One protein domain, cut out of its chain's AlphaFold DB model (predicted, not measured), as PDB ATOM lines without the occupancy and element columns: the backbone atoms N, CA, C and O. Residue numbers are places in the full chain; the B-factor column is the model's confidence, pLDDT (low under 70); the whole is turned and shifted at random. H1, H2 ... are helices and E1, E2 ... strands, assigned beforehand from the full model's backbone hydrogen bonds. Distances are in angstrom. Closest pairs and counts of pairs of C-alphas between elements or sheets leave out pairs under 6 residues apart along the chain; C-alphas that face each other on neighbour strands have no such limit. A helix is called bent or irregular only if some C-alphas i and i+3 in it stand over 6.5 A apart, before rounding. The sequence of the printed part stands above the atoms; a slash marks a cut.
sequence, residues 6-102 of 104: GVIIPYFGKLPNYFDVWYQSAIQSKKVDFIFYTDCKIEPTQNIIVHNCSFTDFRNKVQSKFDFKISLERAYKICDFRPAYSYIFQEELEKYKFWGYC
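This is residues 6 to 102 of the 104 residues of an uncharacterized protein of Lactobacillus salivarius DSM 20555 = ATCC 11741 (UniProt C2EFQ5). A small parallel sheet, E3, E2, E1, E4 in that order, forms a wall, with H3 packing over one face of it, along E1 and E4. H1, H2 and H4 only graze the sheet, and residues 64 to 74 make a long loop between H2 and H3. The printed part has 97 residues, running E1 H1 E2 E3 H2 H3 H4 E4, mixed helices and strands. It is compact, with a radius of gyration of the C-alphas of 13.5 A, and spans 40 by 31 by 18 A.

E1, residues 6 to 11, begins at C-alpha 6 (133.590, 141.366, 188.671). H1 is residues 19 to 26, E2 residues 32 to 38, 18.4 A long, and E3 residues 48 to 52. H2 is residues 55 to 63, H3 residues 75 to 88, 15.7 A long, and H4 residues 90 to 93. E4, residues 98 to 101, ends at C-alpha 101 (135.226, 138.747, 181.084).

N 9 and O 35 of E1 and E2 are 2.8 A apart, N 49 and O 34 of E3 and E2 2.8 A, and N 8 and O 100 of E1 and E4 3.0 A, within hydrogen-bond range. E1, H1, E2 form a strand-helix-strand unit, two parallel neighbours with a helix between, its crossover right-handed. H3, at a height over the sheet of 8.7 A, makes two layers, a helix on one face of a sheet. The closest C-alphas of E1 and H3, Tyr 11 and Ala 75, are 7.3 A apart. H2 and H3 are close but not clearly touching, Val 62 and Ile 88 being their closest C-alphas at 6.2 A. H1 and H3 are apart. Every O i to N i+4 pair is within hydrogen-bond range in H1 and H2; H3 is irregular, C-alphas 80 and 83 being 7.6 A apart, with 2 of 10 such pairs and 8 of 11 O i to N i+3 pairs; H4 is too short for an O i to N i+4 pair.

The farthest C-alphas, Gln 28 and Phe 68, are 40.5 A apart. The printed part has no cut, the link from H2 to H3 is long, and no printed residue is under 70 in pLDDT.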
ATOM      1  N   GLY A   6     132.176 141.210 189.029       95.25
ATOM      2  CA  GLY A   6     133.590 141.366 188.671       95.25
ATOM      3  C   GLY A   6     133.823 141.036 187.197       95.25
ATOM      4  O   GLY A   6     133.476 139.944 186.752       95.25
ATOM      5  N   VAL A   7     134.396 141.951 186.420       95.75
ATOM      6  CA  VAL A   7     134.718 141.709 185.003       95.75
ATOM      7  C   VAL A   7     136.224 141.734 184.808       95.75
ATOM      8  O   VAL A   7     136.845 142.777 184.973       95.75
ATOM      9  N   ILE A   8     136.808 140.595 184.433       95.94
ATOM     10  CA  ILE A   8     138.249 140.466 184.181       95.94
ATOM     11  C   ILE A   8     138.579 140.911 182.753       95.94
ATOM     12  O   ILE A   8     137.954 140.454 181.793       95.94
ATOM     13  N   ILE A   9     139.572 141.793 182.617       95.19
ATOM     14  CA  ILE A   9     140.020 142.376 181.345       95.19
ATOM     15  C   ILE A   9     141.551 142.308 181.250       95.19
ATOM     16  O   ILE A   9     142.252 143.274 181.557       95.19
ATOM     17  N   PRO A  10     142.111 141.162 180.840       94.25
ATOM     18  CA  PRO A  10     143.522 141.067 180.521       94.25
ATOM     19  C   PRO A  10     143.725 141.563 179.083       94.25
ATOM     20  O   PRO A  10     143.274 140.934 178.124       94.25
ATOM     21  N   TYR A  11     144.379 142.711 178.934       94.44
ATOM     22  CA  TYR A  11     144.583 143.366 177.645       94.44
ATOM     23  C   TYR A  11     145.993 143.934 177.569       94.44
ATOM     24  O   TYR A  11     146.388 144.702 178.436       94.44
ATOM     25  N   PHE A  12     146.747 143.587 176.530       93.81
ATOM     26  CA  PHE A  12     148.132 144.035 176.373       93.81
ATOM     27  C   PHE A  12     148.354 144.599 174.973       93.81
ATOM     28  O   PHE A  12     147.848 144.045 173.992       93.81
ATOM     29  N   GLY A  13     149.133 145.673 174.872       91.69
ATOM     30  CA  GLY A  13     149.483 146.320 173.612       91.69
ATOM     31  C   GLY A  13     148.784 147.661 173.400       91.69
ATOM     32  O   GLY A  13     148.889 148.567 174.218       91.69
ATOM     33  N   LYS A  14     148.138 147.849 172.245       92.38
ATOM     34  CA  LYS A  14     147.547 149.142 171.866       92.38
ATOM     35  C   LYS A  14     146.045 149.129 172.097       92.38
ATOM     36  O   LYS A  14     145.358 148.307 171.501       92.38
ATOM     37  N   LEU A  15     145.532 150.050 172.908       93.06
ATOM     38  CA  LEU A  15     144.092 150.214 173.120       93.06
ATOM     39  C   LEU A  15     143.358 150.549 171.806       93.06
ATOM     40  O   LEU A  15     143.919 151.243 170.948       93.06
ATOM     41  N   PRO A  16     142.112 150.070 171.626       91.62
ATOM     42  CA  PRO A  16     141.313 150.415 170.458       91.62
ATOM     43  C   PRO A  16     141.004 151.918 170.420       91.62
ATOM     44  O   PRO A  16     140.924 152.583 171.450       91.62
ATOM     45  N   ASN A  17     140.776 152.461 169.222       94.06
ATOM     46  CA  ASN A  17     140.486 153.890 169.023       94.06
ATOM     47  C   ASN A  17     139.197 154.374 169.713       94.06
ATOM     48  O   ASN A  17     139.031 155.570 169.919       94.06
ATOM     49  N   TYR A  18     138.290 153.463 170.063       93.06
ATOM     50  CA  TYR A  18     137.055 153.748 170.793       93.06
ATOM     51  C   TYR A  18     137.174 153.499 172.307       93.06
ATOM     52  O   TYR A  18     136.163 153.571 173.010       93.06
ATOM     53  N   PHE A  19     138.371 153.189 172.824       94.94
ATOM     54  CA  PHE A  19     138.563 152.866 174.240       94.94
ATOM     55  C   PHE A  19     138.053 153.974 175.162       94.94
ATOM     56  O   PHE A  19     137.367 153.669 176.129       94.94
ATOM     57  N   ASP A  20     138.303 155.241 174.832       94.38
ATOM     58  CA  ASP A  20     137.865 156.366 175.663       94.38
ATOM     59  C   ASP A  20     136.339 156.406 175.807       94.38
ATOM     60  O   ASP A  20     135.817 156.606 176.902       94.38
ATOM     61  N   VAL A  21     135.606 156.133 174.723       95.12
ATOM     62  CA  VAL A  21     134.136 156.067 174.741       95.12
ATOM     63  C   VAL A  21     133.664 154.919 175.629       95.12
ATOM     64  O   VAL A  21     132.755 155.090 176.446       95.12
ATOM     65  N   TRP A  22     134.301 153.753 175.510       95.25
ATOM     66  CA  TRP A  22     133.996 152.618 176.374       95.25
ATOM     67  C   TRP A  22     134.317 152.914 177.844       95.25
ATOM     68  O   TRP A  22     133.494 152.635 178.713       95.25
ATOM     69  N   TYR A  23     135.466 153.529 178.127       95.50
ATOM     70  CA  TYR A  23     135.913 153.866 179.475       95.50
ATOM     71  C   TYR A  23     134.930 154.822 180.154       95.50
ATOM     72  O   TYR A  23     134.500 154.565 181.277       95.50
ATOM     73  N   GLN A  24     134.478 155.864 179.446       95.56
ATOM     74  CA  GLN A  24     133.463 156.788 179.960       95.56
ATOM     75  C   GLN A  24     132.134 156.087 180.270       95.56
ATOM     76  O   GLN A  24     131.459 156.450 181.233       95.56
ATOM     77  N   SER A  25     131.753 155.067 179.499       93.50
ATOM     78  CA  SER A  25     130.581 154.239 179.810       93.50
ATOM     79  C   SER A  25     130.818 153.353 181.040       93.50
ATOM     80  O   SER A  25     129.963 153.270 181.924       93.50
ATOM     81  N   ALA A  26     131.997 152.736 181.134       94.19
ATOM     82  CA  ALA A  26     132.356 151.809 182.199       94.19
ATOM     83  C   ALA A  26     132.377 152.485 183.580       94.19
ATOM     84  O   ALA A  26     131.810 151.941 184.532       94.19
ATOM     85  N   ILE A  27     132.941 153.693 183.695       95.31
ATOM     86  CA  ILE A  27     133.041 154.424 184.976       95.31
ATOM     87  C   ILE A  27     131.681 154.833 185.566       95.31
ATOM     88  O   ILE A  27     131.572 155.106 186.758       95.31
ATOM     89  N   GLN A  28     130.623 154.874 184.752       93.44
ATOM     90  CA  GLN A  28     129.270 155.216 185.212       93.44
ATOM     91  C   GLN A  28     128.548 154.021 185.856       93.44
ATOM     92  O   GLN A  28     127.493 154.180 186.480       93.44
ATOM     93  N   SER A  29     129.096 152.809 185.727       90.62
ATOM     94  CA  SER A  29     128.493 151.603 186.283       90.62
ATOM     95  C   SER A  29     128.654 151.532 187.802       90.62
ATOM     96  O   SER A  29     129.756 151.467 188.332       90.62
ATOM     97  N   LYS A  30     127.532 151.446 188.525       87.81
ATOM     98  CA  LYS A  30     127.522 151.275 189.994       87.81
ATOM     99  C   LYS A  30     127.547 149.814 190.453       87.81
ATOM    100  O   LYS A  30     127.590 149.545 191.651       87.81
ATOM    101  N   LYS A  31     127.421 148.870 189.516       91.44
ATOM    102  CA  LYS A  31     127.240 147.436 189.805       91.44
ATOM    103  C   LYS A  31     128.409 146.575 189.346       91.44
ATOM    104  O   LYS A  31     128.457 145.409 189.724       91.44
ATOM    105  N   VAL A  32     129.293 147.117 188.514       94.31
ATOM    106  CA  VAL A  32     130.350 146.352 187.857       94.31
ATOM    107  C   VAL A  32     131.690 146.967 188.205       94.31
ATOM    108  O   VAL A  32     131.901 148.145 187.920       94.31
ATOM    109  N   ASP A  33     132.567 146.151 188.779       95.19
ATOM    110  CA  ASP A  33     133.977 146.475 188.931       95.19
ATOM    111  C   ASP A  33     134.730 145.803 187.764       95.19
ATOM    112  O   ASP A  33     134.657 144.586 187.564       95.19
ATOM    113  N   PHE A  34     135.410 146.608 186.955       95.31
ATOM    114  CA  PHE A  34     136.228 146.174 185.827       95.31
ATOM    115  C   PHE A  34     137.680 146.057 186.284       95.31
ATOM    116  O   PHE A  34     138.269 147.030 186.750       95.31
ATOM    117  N   ILE A  35     138.247 144.864 186.161       95.62
ATOM    118  CA  ILE A  35     139.551 144.487 186.700       95.62
ATOM    119  C   ILE A  35     140.502 144.259 185.531       95.62
ATOM    120  O   ILE A  35     140.447 143.235 184.848       95.62
ATOM    121  N   PHE A  36     141.371 145.229 185.300       96.19
ATOM    122  CA  PHE A  36     142.349 145.220 184.231       96.19
ATOM    123  C   PHE A  36     143.651 144.553 184.657       96.19
ATOM    124  O   PHE A  36     144.189 144.872 185.714       96.19
ATOM    125  N   TYR A  37     144.200 143.712 183.783       95.69
ATOM    126  CA  TYR A  37     145.622 143.360 183.771       95.69
ATOM    127  C   TYR A  37     146.201 143.864 182.460       95.69
ATOM    128  O   TYR A  37     145.789 143.397 181.396       95.69
ATOM    129  N   THR A  38     147.084 144.855 182.518       95.75
ATOM    130  CA  THR A  38     147.510 145.557 181.305       95.75
ATOM    131  C   THR A  38     148.857 146.253 181.447       95.75
ATOM    132  O   THR A  38     149.263 146.620 182.548       95.75
ATOM    133  N   ASP A  39     149.526 146.450 180.312       95.38
ATOM    134  CA  ASP A  39     150.687 147.327 180.134       95.38
ATOM    135  C   ASP A  39     150.292 148.732 179.632       95.38
ATOM    136  O   ASP A  39     151.134 149.626 179.513       95.38
ATOM    137  N   CYS A  40     149.006 148.942 179.339       94.75
ATOM    138  CA  CYS A  40     148.461 150.219 178.914       94.75
ATOM    139  C   CYS A  40     148.327 151.172 180.105       94.75
ATOM    140  O   CYS A  40     147.918 150.782 181.196       94.75
ATOM    141  N   LYS A  41     148.579 152.464 179.880       93.62
ATOM    142  CA  LYS A  41     148.278 153.493 180.881       93.62
ATOM    143  C   LYS A  41     146.772 153.745 180.906       93.62
ATOM    144  O   LYS A  41     146.243 154.371 179.994       93.62
ATOM    145  N   ILE A  42     146.104 153.235 181.936       95.06
ATOM    146  CA  ILE A  42     144.674 153.429 182.191       95.06
ATOM    147  C   ILE A  42     144.532 154.063 183.571       95.06
ATOM    148  O   ILE A  42     145.118 153.577 184.539       95.06
ATOM    149  N   GLU A  43     143.746 155.133 183.659       95.00
ATOM    150  CA  GLU A  43     143.464 155.793 184.930       95.00
ATOM    151  C   GLU A  43     142.539 154.912 185.792       95.00
ATOM    152  O   GLU A  43     141.461 154.517 185.335       95.00
ATOM    153  N   PRO A  44     142.937 154.557 187.027       95.69
ATOM    154  CA  PRO A  44     142.078 153.806 187.928       95.69
ATOM    155  C   PRO A  44     140.967 154.696 188.497       95.69
ATOM    156  O   PRO A  44     141.149 155.889 188.744       95.69
ATOM    157  N   THR A  45     139.811 154.099 188.772       94.69
ATOM    158  CA  THR A  45     138.674 154.765 189.428       94.69
ATOM    159  C   THR A  45     138.091 153.864 190.513       94.69
ATOM    160  O   THR A  45     138.632 152.806 190.823       94.69
ATOM    161  N   GLN A  46     136.954 154.251 191.097       92.19
ATOM    162  CA  GLN A  46     136.271 153.429 192.093       92.19
ATOM    163  C   GLN A  46     135.869 152.038 191.567       92.19
ATOM    164  O   GLN A  46     135.827 151.089 192.349       92.19
ATOM    165  N   ASN A  47     135.547 151.917 190.276       94.38
ATOM    166  CA  ASN A  47     135.108 150.667 189.656       94.38
ATOM    167  C   ASN A  47     136.001 150.226 188.483       94.38
ATOM    168  O   ASN A  47     135.717 149.202 187.869       94.38
ATOM    169  N   ILE A  48     137.066 150.971 188.173       96.12
ATOM    170  CA  ILE A  48     138.131 150.567 187.251       96.12
ATOM    171  C   ILE A  48     139.372 150.243 188.083       96.12
ATOM    172  O   ILE A  48     140.088 151.132 188.540       96.12
ATOM    173  N   ILE A  49     139.608 148.953 188.295       95.44
ATOM    174  CA  ILE A  49     140.733 148.419 189.060       95.44
ATOM    175  C   ILE A  49     141.827 148.055 188.062       95.44
ATOM    176  O   ILE A  49     141.597 147.228 187.186       95.44
ATOM    177  N   VAL A  50     143.013 148.657 188.175       96.69
ATOM    178  CA  VAL A  50     144.098 148.465 187.199       96.69
ATOM    179  C   VAL A  50     145.304 147.792 187.846       96.69
ATOM    180  O   VAL A  50     145.992 148.381 188.679       96.69
ATOM    181  N   HIS A  51     145.595 146.566 187.419       95.81
ATOM    182  CA  HIS A  51     146.846 145.868 187.687       95.81
ATOM    183  C   HIS A  51     147.825 146.132 186.541       95.81
ATOM    184  O   HIS A  51     147.859 145.408 185.541       95.81
ATOM    185  N   ASN A  52     148.622 147.191 186.697       96.00
ATOM    186  CA  ASN A  52     149.699 147.513 185.765       96.00
ATOM    187  C   ASN A  52     150.777 146.425 185.828       96.00
ATOM    188  O   ASN A  52     151.443 146.261 186.851       96.00
ATOM    189  N   CYS A  53     150.930 145.666 184.748       95.56
ATOM    190  CA  CYS A  53     151.888 144.572 184.642       95.56
ATOM    191  C   CYS A  53     152.308 144.362 183.186       95.56
ATOM    192  O   CYS A  53     151.559 144.675 182.261       95.56
ATOM    193  N   SER A  54     153.503 143.816 182.960       95.88
ATOM    194  CA  SER A  54     153.873 143.390 181.611       95.88
ATOM    195  C   SER A  54     153.134 142.104 181.229       95.88
ATOM    196  O   SER A  54     152.712 141.326 182.092       95.88
ATOM    197  N   PHE A  55     153.033 141.820 179.927       94.75
ATOM    198  CA  PHE A  55     152.509 140.530 179.465       94.75
ATOM    199  C   PHE A  55     153.314 139.345 180.030       94.75
ATOM    200  O   PHE A  55     152.745 138.299 180.343       94.75
ATOM    201  N   THR A  56     154.626 139.514 180.214       94.56
ATOM    202  CA  THR A  56     155.498 138.499 180.820       94.56
ATOM    203  C   THR A  56     155.126 138.233 182.278       94.56
ATOM    204  O   THR A  56     155.021 137.074 182.676       94.56
ATOM    205  N   ASP A  57     154.865 139.277 183.065       95.50
ATOM    206  CA  ASP A  57     154.462 139.131 184.469       95.50
ATOM    207  C   ASP A  57     153.096 138.458 184.581       95.50
ATOM    208  O   ASP A  57     152.906 137.536 185.377       95.50
ATOM    209  N   PHE A  58     152.154 138.859 183.726       95.44
ATOM    210  CA  PHE A  58     150.849 138.218 183.636       95.44
ATOM    211  C   PHE A  58     150.975 136.740 183.272       95.44
ATOM    212  O   PHE A  58     150.382 135.882 183.926       95.44
ATOM    213  N   ARG A  59     151.805 136.413 182.277       95.06
ATOM    214  CA  ARG A  59     152.106 135.029 181.903       95.06
ATOM    215  C   ARG A  59     152.667 134.240 183.084       95.06
ATOM    216  O   ARG A  59     152.263 133.097 183.271       95.06
ATOM    217  N   ASN A  60     153.548 134.833 183.886       95.12
ATOM    218  CA  ASN A  60     154.097 134.189 185.079       95.12
ATOM    219  C   ASN A  60     153.023 133.952 186.154       95.12
ATOM    220  O   ASN A  60     153.001 132.873 186.743       95.12
ATOM    221  N   LYS A  61     152.086 134.893 186.356       94.38
ATOM    222  CA  LYS A  61     150.915 134.699 187.238       94.38
ATOM    223  C   LYS A  61     150.020 133.559 186.755       94.38
ATOM    224  O   LYS A  61     149.564 132.764 187.564       94.38
ATOM    225  N   VAL A  62     149.757 133.460 185.450       95.25
ATOM    226  CA  VAL A  62     148.967 132.341 184.911       95.25
ATOM    227  C   VAL A  62     149.738 131.033 185.084       95.25
ATOM    228  O   VAL A  62     149.174 130.055 185.557       95.25
ATOM    229  N   GLN A  63     151.035 131.015 184.762       95.44
ATOM    230  CA  GLN A  63     151.886 129.831 184.879       95.44
ATOM    231  C   GLN A  63     151.971 129.315 186.318       95.44
ATOM    232  O   GLN A  63     152.003 128.105 186.502       95.44
ATOM    233  N   SER A  64     151.971 130.184 187.334       95.56
ATOM    234  CA  SER A  64     152.036 129.753 188.738       95.56
ATOM    235  C   SER A  64     150.784 129.015 189.223       95.56
ATOM    236  O   SER A  64     150.824 128.393 190.280       95.56
ATOM    237  N   LYS A  65     149.685 129.062 188.461       95.81
ATOM    238  CA  LYS A  65     148.464 128.299 188.739       95.81
ATOM    239  C   LYS A  65     148.498 126.895 188.119       95.81
ATOM    240  O   LYS A  65     147.641 126.092 188.437       95.81
ATOM    241  N   PHE A  66     149.457 126.566 187.250       94.81
ATOM    242  CA  PHE A  66     149.510 125.258 186.588       94.81
ATOM    243  C   PHE A  66     150.860 124.572 186.802       94.81
ATOM    244  O   PHE A  66     151.912 125.165 186.569       94.81
ATOM    245  N   ASP A  67     150.828 123.281 187.127       94.69
ATOM    246  CA  ASP A  67     152.037 122.463 187.325       94.69
ATOM    247  C   ASP A  67     152.713 122.044 186.005       94.69
ATOM    248  O   ASP A  67     153.785 121.441 185.991       94.69
ATOM    249  N   PHE A  68     152.088 122.359 184.870       94.56
ATOM    250  CA  PHE A  68     152.612 122.109 183.531       94.56
ATOM    251  C   PHE A  68     152.942 123.419 182.817       94.56
ATOM    252  O   PHE A  68     152.358 124.469 183.087       94.56
ATOM    253  N   LYS A  69     153.853 123.362 181.841       94.81
ATOM    254  CA  LYS A  69     154.220 124.533 181.035       94.81
ATOM    255  C   LYS A  69     153.029 125.010 180.198       94.81
ATOM    256  O   LYS A  69     152.580 124.298 179.301       94.81
ATOM    257  N   ILE A  70     152.563 126.233 180.438       93.81
ATOM    258  CA  ILE A  70     151.458 126.824 179.678       93.81
ATOM    259  C   ILE A  70     151.926 127.347 178.313       93.81
ATOM    260  O   ILE A  70     153.021 127.910 178.172       93.81
ATOM    261  N   SER A  71     151.057 127.231 177.307       91.62
ATOM    262  CA  SER A  71     151.239 127.876 176.004       91.62
ATOM    263  C   SER A  71     150.515 129.223 175.983       91.62
ATOM    264  O   SER A  71     149.356 129.332 175.597       91.62
ATOM    265  N   LEU A  72     151.211 130.259 176.450       90.31
ATOM    266  CA  LEU A  72     150.743 131.646 176.430       90.31
ATOM    267  C   LEU A  72     151.849 132.537 175.863       90.31
ATOM    268  O   LEU A  72     152.511 133.277 176.583       90.31
ATOM    269  N   GLU A  73     152.134 132.368 174.574       87.38
ATOM    270  CA  GLU A  73     153.256 133.040 173.898       87.38
ATOM    271  C   GLU A  73     152.899 134.435 173.379       87.38
ATOM    272  O   GLU A  73     153.779 135.260 173.153       87.38
ATOM    273  N   ARG A  74     151.607 134.705 173.163       87.44
ATOM    274  CA  ARG A  74     151.110 135.956 172.578       87.44
ATOM    275  C   ARG A  74     149.868 136.433 173.320       87.44
ATOM    276  O   ARG A  74     149.062 135.610 173.746       87.44
ATOM    277  N   ALA A  75     149.671 137.747 173.413       83.50
ATOM    278  CA  ALA A  75     148.550 138.335 174.152       83.50
ATOM    279  C   ALA A  75     147.170 137.861 173.659       83.50
ATOM    280  O   ALA A  75     146.294 137.572 174.462       83.50
ATOM    281  N   TYR A  76     146.972 137.662 172.352       81.56
ATOM    282  CA  TYR A  76     145.677 137.175 171.859       81.56
ATOM    283  C   TYR A  76     145.340 135.753 172.333       81.56
ATOM    284  O   TYR A  76     144.170 135.396 172.360       81.56
ATOM    285  N   LYS A  77     146.332 134.938 172.729       86.19
ATOM    286  CA  LYS A  77     146.124 133.570 173.237       86.19
ATOM    287  C   LYS A  77     145.536 133.527 174.643       86.19
ATOM    288  O   LYS A  77     145.121 132.468 175.098       86.19
ATOM    289  N   ILE A  78     145.426 134.674 175.310       87.38
ATOM    290  CA  ILE A  78     144.765 134.802 176.609       87.38
ATOM    291  C   ILE A  78     143.301 134.312 176.553       87.38
ATOM    292  O   ILE A  78     142.763 133.846 177.561       87.38
ATOM    293  N   CYS A  79     142.666 134.345 175.374       85.06
ATOM    294  CA  CYS A  79     141.319 133.823 175.163       85.06
ATOM    295  C   CYS A  79     141.196 132.300 175.332       85.06
ATOM    296  O   CYS A  79     140.134 131.829 175.740       85.06
ATOM    297  N   ASP A  80     142.267 131.542 175.089       89.19
ATOM    298  CA  ASP A  80     142.266 130.081 175.223       89.19
ATOM    299  C   ASP A  80     142.139 129.670 176.706       89.19
ATOM    300  O   ASP A  80     141.654 128.587 177.025       89.19
ATOM    301  N   PHE A  81     142.490 130.573 177.632       91.25
ATOM    302  CA  PHE A  81     142.434 130.348 179.077       91.25
ATOM    303  C   PHE A  81     141.094 130.734 179.717       91.25
ATOM    304  O   PHE A  81     140.935 130.521 180.917       91.25
ATOM    305  N   ARG A  82     140.111 131.261 178.963       90.06
ATOM    306  CA  ARG A  82     138.794 131.676 179.505       90.06
ATOM    307  C   ARG A  82     138.124 130.617 180.390       90.06
ATOM    308  O   ARG A  82     137.636 130.998 181.454       90.06
ATOM    309  N   PRO A  83     138.112 129.313 180.028       91.44
ATOM    310  CA  PRO A  83     137.503 128.288 180.880       91.44
ATOM    311  C   PRO A  83     138.163 128.168 182.261       91.44
ATOM    312  O   PRO A  83     137.532 127.696 183.199       91.44
ATOM    313  N   ALA A  84     139.414 128.614 182.395       93.50
ATOM    314  CA  ALA A  84     140.182 128.575 183.630       93.50
ATOM    315  C   ALA A  84     140.194 129.911 184.395       93.50
ATOM    316  O   ALA A  84     140.892 130.016 185.397       93.50
ATOM    317  N   TYR A  85     139.457 130.945 183.974       93.88
ATOM    318  CA  TYR A  85     139.535 132.272 184.612       93.88
ATOM    319  C   TYR A  85     139.089 132.280 186.069       93.88
ATOM    320  O   TYR A  85     139.717 132.954 186.880       93.88
ATOM    321  N   SER A  86     138.069 131.494 186.414       91.69
ATOM    322  CA  SER A  86     137.661 131.311 187.810       91.69
ATOM    323  C   SER A  86     138.803 130.801 188.684       91.69
ATOM    324  O   SER A  86     138.926 131.221 189.824       91.69
ATOM    325  N   TYR A  87     139.645 129.921 188.140       94.75
ATOM    326  CA  TYR A  87     140.788 129.352 188.839       94.75
ATOM    327  C   TYR A  87     142.001 130.297 188.840       94.75
ATOM    328  O   TYR A  87     142.648 130.496 189.866       94.75
ATOM    329  N   ILE A  88     142.285 130.939 187.702       94.94
ATOM    330  CA  ILE A  88     143.423 131.856 187.552       94.94
ATOM    331  C   ILE A  88     143.264 133.096 188.443       94.94
ATOM    332  O   ILE A  88     144.229 133.522 189.081       94.94
ATOM    333  N   PHE A  89     142.055 133.658 188.494       94.50
ATOM    334  CA  PHE A  89     141.725 134.901 189.200       94.50
ATOM    335  C   PHE A  89     140.864 134.655 190.438       94.50
ATOM    336  O   PHE A  89     140.053 135.499 190.812       94.50
ATOM    337  N   GLN A  90     140.989 133.475 191.045       93.06
ATOM    338  CA  GLN A  90     140.158 133.065 192.173       93.06
ATOM    339  C   GLN A  90     140.172 134.105 193.308       93.06
ATOM    340  O   GLN A  90     139.118 134.540 193.760       93.06
ATOM    341  N   GLU A  91     141.359 134.573 193.697       90.38
ATOM    342  CA  GLU A  91     141.559 135.541 194.788       90.38
ATOM    343  C   GLU A  91     140.854 136.887 194.530       90.38
ATOM    344  O   GLU A  91     140.384 137.564 195.451       90.38
ATOM    345  N   GLU A  92     140.777 137.301 193.267       90.94
ATOM    346  CA  GLU A  92     140.077 138.509 192.854       90.94
ATOM    347  C   GLU A  92     138.564 138.275 192.728       90.94
ATOM    348  O   GLU A  92     137.774 139.113 193.171       90.94
ATOM    349  N   LEU A  93     138.153 137.139 192.160       92.25
ATOM    350  CA  LEU A  93     136.766 136.833 191.808       92.25
ATOM    351  C   LEU A  93     135.902 136.376 192.987       92.25
ATOM    352  O   LEU A  93     134.697 136.626 192.969       92.25
ATOM    353  N   GLU A  94     136.486 135.789 194.034       91.62
ATOM    354  CA  GLU A  94     135.775 135.349 195.249       91.62
ATOM    355  C   GLU A  94     135.010 136.480 195.959       91.62
ATOM    356  O   GLU A  94     134.049 136.238 196.688       91.62
ATOM    357  N   LYS A  95     135.395 137.738 195.715       90.25
ATOM    358  CA  LYS A  95     134.758 138.936 196.287       90.25
ATOM    359  C   LYS A  95     133.424 139.283 195.617       90.25
ATOM    360  O   LYS A  95     132.697 140.149 196.111       90.25
ATOM    361  N   TYR A  96     133.100 138.644 194.494       92.88
ATOM    362  CA  TYR A  96     131.949 138.975 193.661       92.88
ATOM    363  C   TYR A  96     130.935 137.837 193.623       92.88
ATOM    364  O   TYR A  96     131.273 136.660 193.570       92.88
ATOM    365  N   LYS A  97     129.646 138.196 193.591       91.62
ATOM    366  CA  LYS A  97     128.560 137.210 193.467       91.62
ATOM    367  C   LYS A  97     128.452 136.650 192.047       91.62
ATOM    368  O   LYS A  97     128.021 135.519 191.852       91.62
ATOM    369  N   PHE A  98     128.801 137.475 191.066       93.12
ATOM    370  CA  PHE A  98     128.816 137.128 189.654       93.12
ATOM    371  C   PHE A  98     130.108 137.647 189.043       93.12
ATOM    372  O   PHE A  98     130.622 138.684 189.471       93.12
ATOM    373  N   TRP A  99     130.602 136.969 188.017       94.69
ATOM    374  CA  TRP A  99     131.765 137.431 187.282       94.69
ATOM    375  C   TRP A  99     131.641 137.149 185.790       94.69
ATOM    376  O   TRP A  99     130.838 136.322 185.359       94.69
ATOM    377  N   GLY A 100     132.435 137.870 185.010       92.94
ATOM    378  CA  GLY A 100     132.558 137.685 183.574       92.94
ATOM    379  C   GLY A 100     133.906 138.175 183.068       92.94
ATOM    380  O   GLY A 100     134.814 138.487 183.840       92.94
ATOM    381  N   TYR A 101     134.030 138.254 181.752       92.81
ATOM    382  CA  TYR A 101     135.226 138.747 181.084       92.81
ATOM    383  C   TYR A 101     134.845 139.660 179.920       92.81
ATOM    384  O   TYR A 101     133.761 139.535 179.348       92.81
ATOM    385  N   CYS A 102     135.744 140.567 179.557       87.56
ATOM    386  CA  CYS A 102     135.613 141.422 178.381       87.56
ATOM    387  C   CYS A 102     136.932 141.404 177.603       87.56
ATOM    388  O   CYS A 102     138.003 141.384 178.206       87.56
TER     389      CYS A 102